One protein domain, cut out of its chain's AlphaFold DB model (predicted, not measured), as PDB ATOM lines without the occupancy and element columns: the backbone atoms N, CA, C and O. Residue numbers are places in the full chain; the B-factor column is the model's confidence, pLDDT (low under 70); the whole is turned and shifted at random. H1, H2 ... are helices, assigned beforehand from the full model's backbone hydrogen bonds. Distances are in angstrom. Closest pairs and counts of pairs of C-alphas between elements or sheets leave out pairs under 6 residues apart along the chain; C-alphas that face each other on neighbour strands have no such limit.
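Overview. This is residues 149 to 207 of the 320 residues of an uncharacterized protein of Solanum lycopersicum (UniProt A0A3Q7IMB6). The model is a long, open run of chain with helix H1 at one end, a shorter helix H2 set off from it towards the other end, and no common core between them. The link after H1 folds back along H1 and then goes on to H2; beyond H2, residues 185 to 207 make a wide loop at the far end and turn back past H2 towards the middle of the length. The printed part has 59 residues with two named helices, H1 then H2, and no named strand; the class is all helix, though the helices hold 24 of the 59 residues. The whole is only just loose, close to extended, with a radius of gyration of the C-alphas of 15.1 A, and its outline is a rod spanning 44 by 21 by 17 A.

Along the chain. H1, the longest helix, is residues 149 to 163 and measures 21.9 A from C-alpha 149 at (2.718, -1.497, -11.610) to C-alpha 163 at (-5.110, -20.857, -5.110). H2 is residues 176 to 184, 12.0 A long, and ends with C-alpha 184 at (-9.220, 13.678, -14.677).

Arrangement. H1 and H2 are apart, with no C-alpha of the one within 8 A of the other. Their centres are at (-2.290, -10.766, -8.484) and (-12.416, 9.073, -11.798). In both helices each O i to N i+4 pair is within hydrogen-bond range.

Size, cuts and confidence. The C-alphas of Gly 164 and Leu 193, the two farthest apart, are 45.2 A from each other. The link from H1 to H2, residues 164 to 175, is long. The printed part has no cut. Its mean pLDDT is 83.3, and residues 196 to 200 are under 70.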
ATOM      1  N   ILE A 149       2.000  -0.702 -12.618       90.31
ATOM      2  CA  ILE A 149       2.718  -1.497 -11.610       90.31
ATOM      3  C   ILE A 149       1.714  -2.287 -10.766       90.31
ATOM      4  O   ILE A 149       1.801  -3.511 -10.685       90.31
ATOM      5  N   GLU A 150       0.693  -1.610 -10.238       89.62
ATOM      6  CA  GLU A 150      -0.373  -2.246  -9.453       89.62
ATOM      7  C   GLU A 150      -1.149  -3.286 -10.260       89.62
ATOM      8  O   GLU A 150      -1.604  -4.281  -9.706       89.62
ATOM      9  N   TYR A 151      -1.288  -3.113 -11.578       89.94
ATOM     10  CA  TYR A 151      -1.872  -4.148 -12.424       89.94
ATOM     11  C   TYR A 151      -1.048  -5.443 -12.374       89.94
ATOM     12  O   TYR A 151      -1.611  -6.523 -12.192       89.94
ATOM     13  N   GLN A 152       0.279  -5.353 -12.499       88.44
ATOM     14  CA  GLN A 152       1.162  -6.524 -12.465       88.44
ATOM     15  C   GLN A 152       1.165  -7.192 -11.085       88.44
ATOM     16  O   GLN A 152       1.095  -8.421 -10.985       88.44
ATOM     17  N   GLU A 153       1.196  -6.394 -10.019       88.38
ATOM     18  CA  GLU A 153       1.080  -6.888  -8.645       88.38
ATOM     19  C   GLU A 153      -0.298  -7.500  -8.380       88.38
ATOM     20  O   GLU A 153      -0.406  -8.571  -7.784       88.38
ATOM     21  N   GLY A 154      -1.351  -6.882  -8.910       85.06
ATOM     22  CA  GLY A 154      -2.726  -7.352  -8.835       85.06
ATOM     23  C   GLY A 154      -2.924  -8.690  -9.541       85.06
ATOM     24  O   GLY A 154      -3.579  -9.566  -8.990       85.06
ATOM     25  N   VAL A 155      -2.319  -8.910 -10.715       85.81
ATOM     26  CA  VAL A 155      -2.347 -10.217 -11.402       85.81
ATOM     27  C   VAL A 155      -1.707 -11.305 -10.539       85.81
ATOM     28  O   VAL A 155      -2.259 -12.401 -10.407       85.81
ATOM     29  N   ARG A 156      -0.582 -10.995  -9.887       86.25
ATOM     30  CA  ARG A 156       0.057 -11.919  -8.940       86.25
ATOM     31  C   ARG A 156      -0.843 -12.189  -7.733       86.25
ATOM     32  O   ARG A 156      -1.023 -13.346  -7.360       86.25
ATOM     33  N   ALA A 157      -1.427 -11.147  -7.151       85.19
ATOM     34  CA  ALA A 157      -2.316 -11.261  -6.000       85.19
ATOM     35  C   ALA A 157      -3.598 -12.048  -6.327       85.19
ATOM     36  O   ALA A 157      -4.030 -12.864  -5.515       85.19
ATOM     37  N   MET A 158      -4.156 -11.883  -7.532       83.50
ATOM     38  CA  MET A 158      -5.291 -12.667  -8.029       83.50
ATOM     39  C   MET A 158      -4.955 -14.157  -8.106       83.50
ATOM     40  O   MET A 158      -5.703 -14.968  -7.570       83.50
ATOM     41  N   CYS A 159      -3.810 -14.518  -8.693       82.50
ATOM     42  CA  CYS A 159      -3.382 -15.917  -8.783       82.50
ATOM     43  C   CYS A 159      -3.170 -16.552  -7.395       82.50
ATOM     44  O   CYS A 159      -3.532 -17.707  -7.170       82.50
ATOM     45  N   VAL A 160      -2.610 -15.800  -6.438       87.81
ATOM     46  CA  VAL A 160      -2.446 -16.263  -5.048       87.81
ATOM     47  C   VAL A 160      -3.801 -16.449  -4.361       87.81
ATOM     48  O   VAL A 160      -4.014 -17.463  -3.698       87.81
ATOM     49  N   ALA A 161      -4.734 -15.512  -4.541       85.00
ATOM     50  CA  ALA A 161      -6.073 -15.603  -3.968       85.00
ATOM     51  C   ALA A 161      -6.870 -16.783  -4.543       85.00
ATOM     52  O   ALA A 161      -7.503 -17.512  -3.781       85.00
ATOM     53  N   GLU A 162      -6.773 -17.021  -5.855       87.81
ATOM     54  CA  GLU A 162      -7.431 -18.137  -6.543       87.81
ATOM     55  C   GLU A 162      -6.970 -19.491  -5.992       87.81
ATOM     56  O   GLU A 162      -7.797 -20.340  -5.666       87.81
ATOM     57  N   LYS A 163      -5.659 -19.658  -5.767       88.50
ATOM     58  CA  LYS A 163      -5.110 -20.857  -5.110       88.50
ATOM     59  C   LYS A 163      -5.616 -21.040  -3.676       88.50
ATOM     60  O   LYS A 163      -5.706 -22.168  -3.206       88.50
ATOM     61  N   GLY A 164      -5.934 -19.946  -2.988       82.94
ATOM     62  CA  GLY A 164      -6.515 -19.960  -1.646       82.94
ATOM     63  C   GLY A 164      -8.044 -20.075  -1.611       82.94
ATOM     64  O   GLY A 164      -8.606 -20.113  -0.521       82.94
ATOM     65  N   GLY A 165      -8.729 -20.101  -2.761       83.19
ATOM     66  CA  GLY A 165     -10.197 -20.091  -2.830       83.19
ATOM     67  C   GLY A 165     -10.840 -18.742  -2.475       83.19
ATOM     68  O   GLY A 165     -12.038 -18.683  -2.190       83.19
ATOM     69  N   TYR A 166     -10.068 -17.654  -2.483       84.88
ATOM     70  CA  TYR A 166     -10.534 -16.299  -2.189       84.88
ATOM     71  C   TYR A 166     -10.700 -15.473  -3.468       84.88
ATOM     72  O   TYR A 166      -9.963 -15.625  -4.438       84.88
ATOM     73  N   VAL A 167     -11.653 -14.538  -3.457       82.94
ATOM     74  CA  VAL A 167     -11.829 -13.562  -4.542       82.94
ATOM     75  C   VAL A 167     -11.018 -12.315  -4.210       82.94
ATOM     76  O   VAL A 167     -11.321 -11.613  -3.245       82.94
ATOM     77  N   TYR A 168      -9.995 -12.033  -5.013       83.88
ATOM     78  CA  TYR A 168      -9.218 -10.802  -4.898       83.88
ATOM     79  C   TYR A 168     -10.027  -9.606  -5.414       83.88
ATOM     80  O   TYR A 168     -10.611  -9.649  -6.496       83.88
ATOM     81  N   SER A 169     -10.042  -8.523  -4.641       82.31
ATOM     82  CA  SER A 169     -10.664  -7.253  -5.010       82.31
ATOM     83  C   SER A 169      -9.649  -6.141  -4.785       82.31
ATOM     84  O   SER A 169      -9.016  -6.083  -3.731       82.31
ATOM     85  N   HIS A 170      -9.463  -5.291  -5.796       85.50
ATOM     86  CA  HIS A 170      -8.459  -4.237  -5.747       85.50
ATOM     87  C   HIS A 170      -8.897  -3.121  -4.780       85.50
ATOM     88  O   HIS A 170      -9.995  -2.586  -4.947       85.50
ATOM     89  N   PRO A 171      -8.073  -2.731  -3.789       85.50
ATOM     90  CA  PRO A 171      -8.488  -1.794  -2.744       85.50
ATOM     91  C   PRO A 171      -8.914  -0.412  -3.245       85.50
ATOM     92  O   PRO A 171      -9.788   0.194  -2.626       85.50
ATOM     93  N   TYR A 172      -8.319   0.075  -4.336       88.06
ATOM     94  CA  TYR A 172      -8.531   1.429  -4.863       88.06
ATOM     95  C   TYR A 172      -9.684   1.545  -5.868       88.06
ATOM     96  O   TYR A 172      -9.991   2.650  -6.311       88.06
ATOM     97  N   ASP A 173     -10.341   0.438  -6.221       88.44
ATOM     98  CA  ASP A 173     -11.490   0.475  -7.126       88.44
ATOM     99  C   ASP A 173     -12.749   0.946  -6.376       88.44
ATOM    100  O   ASP A 173     -13.316   0.227  -5.547       88.44
ATOM    101  N   LEU A 174     -13.169   2.187  -6.644       86.56
ATOM    102  CA  LEU A 174     -14.341   2.829  -6.037       86.56
ATOM    103  C   LEU A 174     -15.555   2.856  -6.985       86.56
ATOM    104  O   LEU A 174     -16.639   3.284  -6.581       86.56
ATOM    105  N   GLY A 175     -15.383   2.374  -8.220       87.62
ATOM    106  CA  GLY A 175     -16.347   2.446  -9.316       87.62
ATOM    107  C   GLY A 175     -15.904   3.395 -10.435       87.62
ATOM    108  O   GLY A 175     -15.250   4.405 -10.193       87.62
ATOM    109  N   ALA A 176     -16.309   3.095 -11.674       88.56
ATOM    110  CA  ALA A 176     -15.786   3.740 -12.885       88.56
ATOM    111  C   ALA A 176     -15.821   5.282 -12.865       88.56
ATOM    112  O   ALA A 176     -14.847   5.919 -13.248       88.56
ATOM    113  N   TYR A 177     -16.915   5.893 -12.400       87.94
ATOM    114  CA  TYR A 177     -17.049   7.355 -12.366       87.94
ATOM    115  C   TYR A 177     -16.124   8.017 -11.334       87.94
ATOM    116  O   TYR A 177     -15.440   8.987 -11.654       87.94
ATOM    117  N   GLU A 178     -16.063   7.465 -10.120       88.00
ATOM    118  CA  GLU A 178     -15.182   7.955  -9.049       88.00
ATOM    119  C   GLU A 178     -13.710   7.793  -9.442       88.00
ATOM    120  O   GLU A 178     -12.908   8.702  -9.240       88.00
ATOM    121  N   ASN A 179     -13.379   6.666 -10.076       90.94
ATOM    122  CA  ASN A 179     -12.045   6.383 -10.592       90.94
ATOM    123  C   ASN A 179     -11.643   7.392 -11.689       90.94
ATOM    124  O   ASN A 179     -10.524   7.904 -11.673       90.94
ATOM    125  N   LEU A 180     -12.559   7.750 -12.603       89.31
ATOM    126  CA  LEU A 180     -12.297   8.777 -13.622       89.31
ATOM    127  C   LEU A 180     -12.093  10.164 -13.012       89.31
ATOM    128  O   LEU A 180     -11.158  10.859 -13.403       89.31
ATOM    129  N   ILE A 181     -12.940  10.571 -12.062       88.50
ATOM    130  CA  ILE A 181     -12.801  11.873 -11.395       88.50
ATOM    131  C   ILE A 181     -11.481  11.951 -10.636       88.50
ATOM    132  O   ILE A 181     -10.835  12.996 -10.680       88.50
ATOM    133  N   ALA A 182     -11.065  10.867  -9.976       87.00
ATOM    134  CA  ALA A 182      -9.811  10.823  -9.234       87.00
ATOM    135  C   ALA A 182      -8.595  11.171 -10.114       87.00
ATOM    136  O   ALA A 182      -7.656  11.797  -9.625       87.00
ATOM    137  N   VAL A 183      -8.636  10.818 -11.405       87.50
ATOM    138  CA  VAL A 183      -7.550  11.069 -12.365       87.50
ATOM    139  C   VAL A 183      -7.751  12.364 -13.163       87.50
ATOM    140  O   VAL A 183      -6.823  13.155 -13.287       87.50
ATOM    141  N   LEU A 184      -8.943  12.588 -13.724       86.75
ATOM    142  CA  LEU A 184      -9.220  13.678 -14.677       86.75
ATOM    143  C   LEU A 184      -9.732  14.967 -14.019       86.75
ATOM    144  O   LEU A 184      -9.810  16.013 -14.666       86.75
ATOM    145  N   GLY A 185     -10.103  14.916 -12.742       85.56
ATOM    146  CA  GLY A 185     -10.672  16.053 -12.033       85.56
ATOM    147  C   GLY A 185     -12.207  16.055 -11.999       85.56
ATOM    148  O   GLY A 185     -12.867  15.391 -12.804       85.56
ATOM    149  N   PRO A 186     -12.809  16.859 -11.101       84.12
ATOM    150  CA  PRO A 186     -14.265  16.958 -10.947       84.12
ATOM    151  C   PRO A 186     -14.955  17.685 -12.113       84.12
ATOM    152  O   PRO A 186     -16.152  17.515 -12.335       84.12
ATOM    153  N   ASN A 187     -14.212  18.498 -12.869       84.75
ATOM    154  CA  ASN A 187     -14.750  19.294 -13.967       84.75
ATOM    155  C   ASN A 187     -14.607  18.550 -15.298       84.75
ATOM    156  O   ASN A 187     -13.560  18.627 -15.938       84.75
ATOM    157  N   VAL A 188     -15.689  17.906 -15.747       84.69
ATOM    158  CA  VAL A 188     -15.737  17.148 -17.016       84.69
ATOM    159  C   VAL A 188     -15.353  18.006 -18.227       84.69
ATOM    160  O   VAL A 188     -14.670  17.541 -19.135       84.69
ATOM    161  N   LEU A 189     -15.720  19.291 -18.222       82.62
ATOM    162  CA  LEU A 189     -15.393  20.227 -19.306       82.62
ATOM    163  C   LEU A 189     -13.885  20.496 -19.442       82.62
ATOM    164  O   LEU A 189     -13.432  20.922 -20.499       82.62
ATOM    165  N   CYS A 190     -13.105  20.241 -18.391       82.38
ATOM    166  CA  CYS A 190     -11.658  20.431 -18.399       82.38
ATOM    167  C   CYS A 190     -10.885  19.150 -18.725       82.38
ATOM    168  O   CYS A 190      -9.665  19.212 -18.796       82.38
ATOM    169  N   TRP A 191     -11.549  18.011 -18.956       85.44
ATOM    170  CA  TRP A 191     -10.867  16.742 -19.246       85.44
ATOM    171  C   TRP A 191     -10.087  16.760 -20.566       85.44
ATOM    172  O   TRP A 191      -9.115  16.028 -20.721       85.44
ATOM    173  N   LEU A 192     -10.505  17.603 -21.515       82.31
ATOM    174  CA  LEU A 192      -9.821  17.801 -22.797       82.31
ATOM    175  C   LEU A 192      -8.688  18.829 -22.719       82.31
ATOM    176  O   LEU A 192      -7.903  18.945 -23.658       82.31
ATOM    177  N   LEU A 193      -8.617  19.598 -21.630       80.50
ATOM    178  CA  LEU A 193      -7.611  20.632 -21.465       80.50
ATOM    179  C   LEU A 193      -6.423  20.077 -20.677       80.50
ATOM    180  O   LEU A 193      -6.627  19.425 -19.652       80.50
ATOM    181  N   PRO A 194      -5.183  20.381 -21.094       75.75
ATOM    182  CA  PRO A 194      -4.006  20.097 -20.290       75.75
ATOM    183  C   PRO A 194      -4.080  20.855 -18.960       75.75
ATOM    184  O   PRO A 194      -3.743  22.036 -18.876       75.75
ATOM    185  N   SER A 195      -4.549  20.188 -17.911       71.31
ATOM    186  CA  SER A 195      -4.658  20.747 -16.568       71.31
ATOM    187  C   SER A 195      -3.881  19.872 -15.600       71.31
ATOM    188  O   SER A 195      -4.101  18.670 -15.512       71.31
ATOM    189  N   THR A 196      -2.980  20.489 -14.844       62.00
ATOM    190  CA  THR A 196      -2.115  19.827 -13.854       62.00
ATOM    191  C   THR A 196      -2.722  19.815 -12.450       62.00
ATOM    192  O   THR A 196      -2.036  19.509 -11.471       62.00
ATOM    193  N   LYS A 197      -4.005  20.176 -12.316       64.31
ATOM    194  CA  LYS A 197      -4.687  20.228 -11.018       64.31
ATOM    195  C   LYS A 197      -4.968  18.813 -10.516       64.31
ATOM    196  O   LYS A 197      -6.015  18.243 -10.809       64.31
ATOM    197  N   HIS A 198      -4.030  18.273  -9.749       64.44
ATOM    198  CA  HIS A 198      -4.239  17.079  -8.943       64.44
ATOM    199  C   HIS A 198      -5.190  17.405  -7.784       64.44
ATOM    200  O   HIS A 198      -5.118  18.479  -7.188       64.44
ATOM    201  N   ILE A 199      -6.117  16.490  -7.496       62.78
ATOM    202  CA  ILE A 199      -7.113  16.657  -6.426       62.78
ATOM    203  C   ILE A 199      -6.466  16.497  -5.042       62.78
ATOM    204  O   ILE A 199      -6.937  17.102  -4.082       62.78
ATOM    205  N   ASP A 200      -5.400  15.696  -4.936       68.75
ATOM    206  CA  ASP A 200      -4.812  15.284  -3.658       68.75
ATOM    207  C   ASP A 200      -3.276  15.242  -3.707       68.75
ATOM    208  O   ASP A 200      -2.670  15.112  -4.766       68.75
ATOM    209  N   SER A 201      -2.666  15.295  -2.529       75.75
ATOM    210  CA  SER A 201      -1.234  15.267  -2.207       75.75
ATOM    211  C   SER A 201      -0.415  14.113  -2.805       75.75
ATOM    212  O   SER A 201       0.809  14.128  -2.694       75.75
ATOM    213  N   GLY A 202      -1.057  13.089  -3.381       80.19
ATOM    214  CA  GLY A 202      -0.396  11.889  -3.908       80.19
ATOM    215  C   GLY A 202       0.187  10.958  -2.836       80.19
ATOM    216  O   GLY A 202       0.791   9.947  -3.179       80.19
ATOM    217  N   LEU A 203       0.005  11.276  -1.548       80.19
ATOM    218  CA  LEU A 203       0.525  10.493  -0.416       80.19
ATOM    219  C   LEU A 203      -0.520   9.558   0.192       80.19
ATOM    220  O   LEU A 203      -0.178   8.548   0.804       80.19
ATOM    221  N   ARG A 204      -1.802   9.893   0.045       81.12
ATOM    222  CA  ARG A 204      -2.916   9.074   0.511       81.12
ATOM    223  C   ARG A 204      -3.967   9.005  -0.580       81.12
ATOM    224  O   ARG A 204      -4.383  10.025  -1.109       81.12
ATOM    225  N   PHE A 205      -4.422   7.794  -0.866       85.38
ATOM    226  CA  PHE A 205      -5.496   7.545  -1.816       85.38
ATOM    227  C   PHE A 205      -6.692   6.965  -1.073       85.38
ATOM    228  O   PHE A 205      -6.539   6.171  -0.141       85.38
ATOM    229  N   ARG A 206      -7.898   7.374  -1.470       83.12
ATOM    230  CA  ARG A 206      -9.130   6.818  -0.909       83.12
ATOM    231  C   ARG A 206      -9.226   5.337  -1.273       83.12
ATOM    232  O   ARG A 206      -9.109   4.972  -2.439       83.12
ATOM    233  N   THR A 207      -9.521   4.503  -0.284       86.38
ATOM    234  CA  THR A 207      -9.715   3.063  -0.481       86.38
ATOM    235  C   THR A 207     -11.177   2.656  -0.315       86.38
ATOM    236  O   THR A 207     -11.976   3.319   0.351       86.38
TER     237      THR A 207